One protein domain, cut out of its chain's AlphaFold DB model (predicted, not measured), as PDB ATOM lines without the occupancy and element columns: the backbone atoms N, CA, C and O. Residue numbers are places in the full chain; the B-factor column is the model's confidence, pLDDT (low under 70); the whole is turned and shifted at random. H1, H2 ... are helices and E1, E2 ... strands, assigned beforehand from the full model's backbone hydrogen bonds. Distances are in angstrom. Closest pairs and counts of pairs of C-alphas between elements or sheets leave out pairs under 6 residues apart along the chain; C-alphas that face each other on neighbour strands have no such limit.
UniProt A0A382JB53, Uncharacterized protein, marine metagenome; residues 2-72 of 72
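This is residues 2 to 72 of the 72 residues of an uncharacterized protein of marine metagenome (UniProt A0A382JB53). One long helix, H1, sticks out as a free arm from a small body made of a looping stretch, residues 22 to 42, a two-strand antiparallel hairpin, E1 and E2, and two short helices, H2 and H3. The arm makes much of the length. The printed part has 71 residues, with three named helices and two named strands in the order H1, H2, E1, E2, H3 along the chain; helices hold 36 and strands 6 of the 42 residues in named elements, and the class is mostly helix. It is only just extended, close to loose, with a radius of gyration of the C-alphas of 17.2 A and spans of 60 by 28 by 17 A.

H1, residues 2 to 21, runs 29.2 A from C-alpha 2 at (59.276, -8.530, 21.584). H2 is residues 43 to 49, E1 50 to 52, E2 58 to 60. H3, residues 62 to 70, runs 13.0 A to C-alpha 70 at (40.618, -36.061, 43.758).

H1 is apart from H2, E1, E2 and H3. In the hairpin, N 51 and O 59 are within hydrogen-bond range, 2.8 A. H2 and H3 are close but not clearly touching; their closest C-alphas, Tyr 49 and Tyr 64, are 7.0 A apart. O i to N i+4 pairs are within range throughout H1, 3 of 5 in H3 and 0 of 3 in H2, which has 3 of 4 O i to N i+3 pairs.

The farthest C-alphas, Phe 2 and Glu 35, are 60.4 A apart. The printed part has no cut; the link H1 to H2 is long. pLDDT is under 70 at residues 2, 20 to 23, 37 and 66 to 72.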
ATOM      1  N   PHE A   2      59.651  -8.913  20.205       62.22
ATOM      2  CA  PHE A   2      59.276  -8.530  21.584       62.22
ATOM      3  C   PHE A   2      57.758  -8.433  21.839       62.22
ATOM      4  O   PHE A   2      57.295  -8.744  22.931       62.22
ATOM      5  N   SER A   3      56.962  -8.032  20.843       73.50
ATOM      6  CA  SER A   3      55.517  -7.810  21.030       73.50
ATOM      7  C   SER A   3      54.726  -9.109  21.264       73.50
ATOM      8  O   SER A   3      53.820  -9.139  22.093       73.50
ATOM      9  N   THR A   4      55.126 -10.214  20.630       80.75
ATOM     10  CA  THR A   4      54.465 -11.521  20.770       80.75
ATOM     11  C   THR A   4      54.601 -12.109  22.176       80.75
ATOM     12  O   THR A   4      53.644 -12.670  22.696       80.75
ATOM     13  N   ILE A   5      55.766 -11.946  22.813       85.38
ATOM     14  CA  ILE A   5      56.026 -12.444  24.174       85.38
ATOM     15  C   ILE A   5      55.174 -11.684  25.200       85.38
ATOM     16  O   ILE A   5      54.578 -12.296  26.081       85.38
ATOM     17  N   ASN A   6      55.053 -10.361  25.048       84.56
ATOM     18  CA  ASN A   6      54.218  -9.536  25.924       84.56
ATOM     19  C   ASN A   6      52.730  -9.907  25.818       84.56
ATOM     20  O   ASN A   6      52.063 -10.037  26.840       84.56
ATOM     21  N   LEU A   7      52.221 -10.149  24.604       86.12
ATOM     22  CA  LEU A   7      50.845 -10.619  24.402       86.12
ATOM     23  C   LEU A   7      50.596 -11.991  25.040       86.12
ATOM     24  O   LEU A   7      49.531 -12.212  25.611       86.12
ATOM     25  N   LEU A   8      51.583 -12.891  24.993       87.88
ATOM     26  CA  LEU A   8      51.494 -14.199  25.645       87.88
ATOM     27  C   LEU A   8      51.399 -14.064  27.170       87.88
ATOM     28  O   LEU A   8      50.541 -14.687  27.784       87.88
ATOM     29  N   ILE A   9      52.235 -13.212  27.769       89.44
ATOM     30  CA  ILE A   9      52.233 -12.961  29.219       89.44
ATOM     31  C   ILE A   9      50.893 -12.372  29.669       89.44
ATOM     32  O   ILE A   9      50.333 -12.823  30.664       89.44
ATOM     33  N   VAL A  10      50.358 -11.401  28.922       89.12
ATOM     34  CA  VAL A  10      49.048 -10.798  29.211       89.12
ATOM     35  C   VAL A  10      47.918 -11.817  29.045       89.12
ATOM     36  O   VAL A  10      46.997 -11.852  29.855       89.12
ATOM     37  N   GLY A  11      47.990 -12.680  28.031       86.25
ATOM     38  CA  GLY A  11      47.027 -13.763  27.856       86.25
ATOM     39  C   GLY A  11      47.035 -14.721  29.046       86.25
ATOM     40  O   GLY A  11      46.002 -14.932  29.676       86.25
ATOM     41  N   VAL A  12      48.205 -15.261  29.395       88.50
ATOM     42  CA  VAL A  12      48.351 -16.225  30.496       88.50
ATOM     43  C   VAL A  12      47.917 -15.618  31.827       88.50
ATOM     44  O   VAL A  12      47.190 -16.271  32.568       88.50
ATOM     45  N   SER A  13      48.282 -14.366  32.121       85.50
ATOM     46  CA  SER A  13      47.895 -13.722  33.381       85.50
ATOM     47  C   SER A  13      46.379 -13.561  33.519       85.50
ATOM     48  O   SER A  13      45.830 -13.845  34.584       85.50
ATOM     49  N   LEU A  14      45.685 -13.182  32.440       85.19
ATOM     50  CA  LEU A  14      44.225 -13.088  32.424       85.19
ATOM     51  C   LEU A  14      43.573 -14.465  32.571       85.19
ATOM     52  O   LEU A  14      42.683 -14.627  33.403       85.19
ATOM     53  N   PHE A  15      44.032 -15.471  31.824       82.19
ATOM     54  CA  PHE A  15      43.504 -16.835  31.939       82.19
ATOM     55  C   PHE A  15      43.694 -17.409  33.349       82.19
ATOM     56  O   PHE A  15      42.754 -17.981  33.899       82.19
ATOM     57  N   SER A  16      44.863 -17.209  33.962       79.19
ATOM     58  CA  SER A  16      45.114 -17.615  35.347       79.19
ATOM     59  C   SER A  16      44.203 -16.885  36.335       79.19
ATOM     60  O   SER A  16      43.668 -17.514  37.245       79.19
ATOM     61  N   TYR A  17      43.970 -15.582  36.145       78.88
ATOM     62  CA  TYR A  17      43.065 -14.811  36.996       78.88
ATOM     63  C   TYR A  17      41.621 -15.319  36.907       78.88
ATOM     64  O   TYR A  17      40.986 -15.551  37.934       78.88
ATOM     65  N   PHE A  18      41.104 -15.558  35.700       78.06
ATOM     66  CA  PHE A  18      39.753 -16.095  35.511       78.06
ATOM     67  C   PHE A  18      39.601 -17.527  36.037       78.06
ATOM     68  O   PHE A  18      38.572 -17.845  36.627       78.06
ATOM     69  N   ALA A  19      40.624 -18.372  35.884       74.31
ATOM     70  CA  ALA A  19      40.610 -19.725  36.436       74.31
ATOM     71  C   ALA A  19      40.560 -19.728  37.973       74.31
ATOM     72  O   ALA A  19      39.929 -20.600  38.560       74.31
ATOM     73  N   PHE A  20      41.189 -18.746  38.625       67.25
ATOM     74  CA  PHE A  20      41.226 -18.654  40.087       67.25
ATOM     75  C   PHE A  20      40.022 -17.909  40.686       67.25
ATOM     76  O   PHE A  20      39.606 -18.187  41.807       67.25
ATOM     77  N   THR A  21      39.449 -16.952  39.954       68.12
ATOM     78  CA  THR A  21      38.316 -16.129  40.420       68.12
ATOM     79  C   THR A  21      36.947 -16.740  40.141       68.12
ATOM     80  O   THR A  21      35.937 -16.157  40.528       68.12
ATOM     81  N   ALA A  22      36.889 -17.911  39.505       68.19
ATOM     82  CA  ALA A  22      35.667 -18.681  39.327       68.19
ATOM     83  C   ALA A  22      35.609 -19.822  40.364       68.19
ATOM     84  O   ALA A  22      35.934 -20.958  40.019       68.19
ATOM     85  N   PRO A  23      35.197 -19.557  41.624       65.81
ATOM     86  CA  PRO A  23      34.983 -20.623  42.602       65.81
ATOM     87  C   PRO A  23      33.972 -21.631  42.051       65.81
ATOM     88  O   PRO A  23      33.071 -21.251  41.284       65.81
ATOM     89  N   GLN A  24      34.094 -22.912  42.399       71.25
ATOM     90  CA  GLN A  24      33.195 -23.920  41.846       71.25
ATOM     91  C   GLN A  24      31.764 -23.694  42.328       71.25
ATOM     92  O   GLN A  24      31.503 -23.423  43.501       71.25
ATOM     93  N   ASP A  25      30.801 -23.792  41.410       79.44
ATOM     94  CA  ASP A  25      29.391 -23.782  41.790       79.44
ATOM     95  C   ASP A  25      29.084 -24.992  42.672       79.44
ATOM     96  O   ASP A  25      29.501 -26.109  42.369       79.44
ATOM     97  N   CYS A  26      28.323 -24.788  43.752       80.75
ATOM     98  CA  CYS A  26      28.056 -25.865  44.695       80.75
ATOM     99  C   CYS A  26      27.287 -27.010  43.994       80.75
ATOM    100  O   CYS A  26      26.150 -26.806  43.524       80.75
ATOM    101  N   PRO A  27      27.863 -28.222  43.879       78.56
ATOM    102  CA  PRO A  27      27.251 -29.294  43.111       78.56
ATOM    103  C   PRO A  27      25.956 -29.768  43.775       78.56
ATOM    104  O   PRO A  27      25.737 -29.618  44.977       78.56
ATOM    105  N   ARG A  28      25.040 -30.335  42.975       77.81
ATOM    106  CA  ARG A  28      23.708 -30.729  43.469       77.81
ATOM    107  C   ARG A  28      23.758 -31.738  44.618       77.81
ATOM    108  O   ARG A  28      22.847 -31.738  45.435       77.81
ATOM    109  N   LYS A  29      24.817 -32.546  44.708       79.12
ATOM    110  CA  LYS A  29      25.009 -33.546  45.768       79.12
ATOM    111  C   LYS A  29      25.058 -32.951  47.183       79.12
ATOM    112  O   LYS A  29      24.612 -33.609  48.117       79.12
ATOM    113  N   TYR A  30      25.504 -31.700  47.326       78.38
ATOM    114  CA  TYR A  30      25.498 -30.952  48.592       78.38
ATOM    115  C   TYR A  30      24.264 -30.057  48.755       78.38
ATOM    116  O   TYR A  30      24.200 -29.249  49.668       78.38
ATOM    117  N   ARG A  31      23.281 -30.158  47.853       77.06
ATOM    118  CA  ARG A  31      22.045 -29.356  47.882       77.06
ATOM    119  C   ARG A  31      20.781 -30.207  47.997       77.06
ATOM    120  O   ARG A  31      19.678 -29.671  47.928       77.06
ATOM    121  N   VAL A  32      20.922 -31.525  48.130       81.12
ATOM    122  CA  VAL A  32      19.802 -32.473  48.196       81.12
ATOM    123  C   VAL A  32      19.936 -33.377  49.423       81.12
ATOM    124  O   VAL A  32      21.041 -33.709  49.836       81.12
ATOM    125  N   LEU A  33      18.800 -33.738  50.024       81.88
ATOM    126  CA  LEU A  33      18.724 -34.560  51.237       81.88
ATOM    127  C   LEU A  33      19.044 -36.039  50.972       81.88
ATOM    128  O   LEU A  33      18.883 -36.526  49.849       81.88
ATOM    129  N   LYS A  34      19.405 -36.765  52.035       71.56
ATOM    130  CA  LYS A  34      19.813 -38.181  52.017       71.56
ATOM    131  C   LYS A  34      18.786 -39.173  51.439       71.56
ATOM    132  O   LYS A  34      19.178 -40.228  50.963       71.56
ATOM    133  N   GLU A  35      17.505 -38.842  51.348       73.00
ATOM    134  CA  GLU A  35      16.508 -39.686  50.653       73.00
ATOM    135  C   GLU A  35      16.441 -39.429  49.138       73.00
ATOM    136  O   GLU A  35      15.919 -40.236  48.375       73.00
ATOM    137  N   LYS A  36      16.988 -38.294  48.686       72.38
ATOM    138  CA  LYS A  36      16.998 -37.843  47.287       72.38
ATOM    139  C   LYS A  36      18.396 -37.916  46.655       72.38
ATOM    140  O   LYS A  36      18.628 -37.286  45.625       72.38
ATOM    141  N   GLY A  37      19.312 -38.681  47.261       68.19
ATOM    142  CA  GLY A  37      20.633 -38.992  46.700       68.19
ATOM    143  C   GLY A  37      21.733 -37.960  46.972       68.19
ATOM    144  O   GLY A  37      22.652 -37.839  46.165       68.19
ATOM    145  N   GLY A  38      21.649 -37.200  48.067       76.38
ATOM    146  CA  GLY A  38      22.685 -36.234  48.457       76.38
ATOM    147  C   GLY A  38      23.369 -36.553  49.779       76.38
ATOM    148  O   GLY A  38      22.943 -37.432  50.523       76.38
ATOM    149  N   VAL A  39      24.441 -35.810  50.058       80.00
ATOM    150  CA  VAL A  39      25.256 -35.935  51.283       80.00
ATOM    151  C   VAL A  39      24.583 -35.234  52.474       80.00
ATOM    152  O   VAL A  39      24.933 -35.472  53.625       80.00
ATOM    153  N   LEU A  40      23.583 -34.394  52.203       80.31
ATOM    154  CA  LEU A  40      22.938 -33.545  53.192       80.31
ATOM    155  C   LEU A  40      22.002 -34.344  54.115       80.31
ATOM    156  O   LEU A  40      21.074 -35.008  53.643       80.31
ATOM    157  N   HIS A  41      22.206 -34.246  55.431       78.19
ATOM    158  CA  HIS A  41      21.325 -34.876  56.422       78.19
ATOM    159  C   HIS A  41      20.079 -34.017  56.690       78.19
ATOM    160  O   HIS A  41      18.974 -34.550  56.776       78.19
ATOM    161  N   ASN A  42      20.242 -32.690  56.748       79.81
ATOM    162  CA  ASN A  42      19.171 -31.700  56.872       79.81
ATOM    163  C   ASN A  42      19.408 -30.519  55.907       79.81
ATOM    164  O   ASN A  42      20.546 -30.149  55.655       79.81
ATOM    165  N   LEU A  43      18.350 -29.880  55.387       76.50
ATOM    166  CA  LEU A  43      18.441 -28.716  54.486       76.50
ATOM    167  C   LEU A  43      19.217 -27.544  55.102       76.50
ATOM    168  O   LEU A  43      19.874 -26.806  54.372       76.50
ATOM    169  N   GLY A  44      19.173 -27.396  56.429       80.06
ATOM    170  CA  GLY A  44      19.943 -26.379  57.153       80.06
ATOM    171  C   GLY A  44      21.462 -26.579  57.086       80.06
ATOM    172  O   GLY A  44      22.208 -25.608  57.201       80.06
ATOM    173  N   ASP A  45      21.930 -27.799  56.815       81.50
ATOM    174  CA  ASP A  45      23.360 -28.122  56.761       81.50
ATOM    175  C   ASP A  45      24.012 -27.646  55.453       81.50
ATOM    176  O   ASP A  45      25.221 -27.772  55.275       81.50
ATOM    177  N   ILE A  46      23.243 -27.067  54.523       82.56
ATOM    178  CA  ILE A  46      23.750 -26.583  53.232       82.56
ATOM    179  C   ILE A  46      24.888 -25.565  53.400       82.56
ATOM    180  O   ILE A  46      25.804 -25.533  52.585       82.56
ATOM    181  N   HIS A  47      24.872 -24.787  54.486       81.88
ATOM    182  CA  HIS A  47      25.904 -23.804  54.828       81.88
ATOM    183  C   HIS A  47      27.233 -24.431  55.287       81.88
ATOM    184  O   HIS A  47      28.268 -23.758  55.300       81.88
ATOM    185  N   GLN A  48      27.223 -25.711  55.679       82.06
ATOM    186  CA  GLN A  48      28.447 -26.442  56.022       82.06
ATOM    187  C   GLN A  48      29.267 -26.753  54.769       82.06
ATOM    188  O   GLN A  48      30.493 -26.703  54.814       82.06
ATOM    189  N   TYR A  49      28.591 -27.019  53.648       80.19
ATOM    190  CA  TYR A  49      29.223 -27.422  52.391       80.19
ATOM    191  C   TYR A  49      29.333 -26.275  51.384       80.19
ATOM    192  O   TYR A  49      30.342 -26.162  50.693       80.19
ATOM    193  N   CYS A  50      28.323 -25.410  51.296       84.12
ATOM    194  CA  CYS A  50      28.299 -24.289  50.365       84.12
ATOM    195  C   CYS A  50      28.481 -22.949  51.097       84.12
ATOM    196  O   CYS A  50      27.847 -22.695  52.122       84.12
ATOM    197  N   GLU A  51      29.271 -22.055  50.515       84.50
ATOM    198  CA  GLU A  51      29.412 -20.661  50.931       84.50
ATOM    199  C   GLU A  51      28.657 -19.741  49.965       84.50
ATOM    200  O   GLU A  51      28.522 -20.036  48.774       84.50
ATOM    201  N   LEU A  52      28.107 -18.641  50.481       79.81
ATOM    202  CA  LEU A  52      27.436 -17.644  49.654       79.81
ATOM    203  C   LEU A  52      28.477 -16.635  49.172       79.81
ATOM    204  O   LEU A  52      29.010 -15.867  49.967       79.81
ATOM    205  N   ASP A  53      28.758 -16.636  47.876       79.06
ATOM    206  CA  ASP A  53      29.651 -15.651  47.276       79.06
ATOM    207  C   ASP A  53      28.955 -14.281  47.154       79.06
ATOM    208  O   ASP A  53      27.721 -14.199  47.114       79.06
ATOM    209  N   TYR A  54      29.730 -13.197  47.027       70.06
ATOM    210  CA  TYR A  54      29.235 -11.815  46.908       70.06
ATOM    211  C   TYR A  54      28.254 -11.612  45.733       70.06
ATOM    212  O   TYR A  54      27.496 -10.644  45.712       70.06
ATOM    213  N   GLY A  55      28.221 -12.543  44.773       76.88
ATOM    214  CA  GLY A  55      27.243 -12.605  43.684       76.88
ATOM    215  C   GLY A  55      25.948 -13.378  43.985       76.88
ATOM    216  O   GLY A  55      25.268 -13.755  43.033       76.88
ATOM    217  N   LEU A  56      25.620 -13.670  45.255       72.44
ATOM    218  CA  LEU A  56      24.468 -14.492  45.680       72.44
ATOM    219  C   LEU A  56      24.474 -15.921  45.105       72.44
ATOM    220  O   LEU A  56      23.435 -16.578  44.998       72.44
ATOM    221  N   LYS A  57      25.648 -16.420  44.714       76.00
ATOM    222  CA  LYS A  57      25.816 -17.781  44.204       76.00
ATOM    223  C   LYS A  57      26.330 -18.676  45.319       76.00
ATOM    224  O   LYS A  57      27.288 -18.330  46.001       76.00
ATOM    225  N   PHE A  58      25.711 -19.844  45.467       78.25
ATOM    226  CA  PHE A  58      26.226 -20.896  46.336       78.25
ATOM    227  C   PHE A  58      27.454 -21.518  45.676       78.25
ATOM    228  O   PHE A  58      27.336 -22.217  44.664       78.25
ATOM    229  N   LYS A  59      28.621 -21.259  46.249       82.56
ATOM    230  CA  LYS A  59      29.901 -21.830  45.847       82.56
ATOM    231  C   LYS A  59      30.276 -22.961  46.788       82.56
ATOM    232  O   LYS A  59      29.897 -22.934  47.954       82.56
ATOM    233  N   LEU A  60      30.926 -24.002  46.275       82.88
ATOM    234  CA  LEU A  60      31.425 -25.074  47.130       82.88
ATOM    235  C   LEU A  60      32.537 -24.499  48.008       82.88
ATOM    236  O   LEU A  60      33.378 -23.740  47.532       82.88
ATOM    237  N   ARG A  61      32.526 -24.820  49.299       80.94
ATOM    238  CA  ARG A  61      33.593 -24.374  50.187       80.94
ATOM    239  C   ARG A  61      34.899 -25.078  49.805       80.94
ATOM    240  O   ARG A  61      34.892 -26.276  49.534       80.94
ATOM    241  N   LYS A  62      36.017 -24.347  49.848       76.12
ATOM    242  CA  LYS A  62      37.352 -24.826  49.438       76.12
ATOM    243  C   LYS A  62      37.762 -26.159  50.076       76.12
ATOM    244  O   LYS A  62      38.339 -27.001  49.404       76.12
ATOM    245  N   GLU A  63      37.384 -26.380  51.338       75.06
ATOM    246  CA  GLU A  63      37.631 -27.630  52.086       75.06
ATOM    247  C   GLU A  63      37.057 -28.878  51.383       75.06
ATOM    248  O   GLU A  63      37.574 -29.983  51.537       75.06
ATOM    249  N   TYR A  64      36.003 -28.702  50.584       74.00
ATOM    250  CA  TYR A  64      35.352 -29.767  49.823       74.00
ATOM    251  C   TYR A  64      35.666 -29.712  48.319       74.00
ATOM    252  O   TYR A  64      35.389 -30.678  47.618       74.00
ATOM    253  N   GLU A  65      36.254 -28.621  47.805       70.19
ATOM    254  CA  GLU A  65      36.668 -28.521  46.394       70.19
ATOM    255  C   GLU A  65      37.806 -29.499  46.057       70.19
ATOM    256  O   GLU A  65      37.768 -30.134  45.004       70.19
ATOM    257  N   GLU A  66      38.787 -29.658  46.952       65.06
ATOM    258  CA  GLU A  66      39.935 -30.564  46.760       65.06
ATOM    259  C   GLU A  66      39.508 -32.041  46.782       65.06
ATOM    260  O   GLU A  66      39.889 -32.824  45.912       65.06
ATOM    261  N   SER A  67      38.611 -32.406  47.703       61.66
ATOM    262  CA  SER A  67      38.079 -33.771  47.811       61.66
ATOM    263  C   SER A  67      37.108 -34.145  46.680       61.66
ATOM    264  O   SER A  67      37.008 -35.321  46.328       61.66
ATOM    265  N   ASP A  68      36.426 -33.175  46.059       59.97
ATOM    266  CA  ASP A  68      35.675 -33.389  44.812       59.97
ATOM    267  C   ASP A  68      36.580 -33.560  43.586       59.97
ATOM    268  O   ASP A  68      36.209 -34.282  42.659       59.97
ATOM    269  N   MET A  69      37.734 -32.884  43.551       55.44
ATOM    270  CA  MET A  69      38.679 -32.983  42.434       55.44
ATOM    271  C   MET A  69      39.503 -34.274  42.459       55.44
ATOM    272  O   MET A  69      39.746 -34.827  41.391       55.44
ATOM    273  N   GLU A  70      39.904 -34.775  43.632       50.72
ATOM    274  CA  GLU A  70      40.618 -36.061  43.758       50.72
ATOM    275  C   GLU A  70      39.716 -37.286  43.535       50.72
ATOM    276  O   GLU A  70      40.202 -38.375  43.240       50.72
ATOM    277  N   GLY A  71      38.398 -37.123  43.664       47.44
ATOM    278  CA  GLY A  71      37.422 -38.204  43.512       47.44
ATOM    279  C   GLY A  71      36.917 -38.441  42.086       47.44
ATOM    280  O   GLY A  71      35.906 -39.132  41.932       47.44
ATOM    281  N   LYS A  72      37.544 -37.841  41.064       41.12
ATOM    282  CA  LYS A  72      37.074 -37.878  39.672       41.12
ATOM    283  C   LYS A  72      37.944 -38.725  38.755       41.12
ATOM    284  O   LYS A  72      39.181 -38.560  38.790       41.12
TER     285      LYS A  72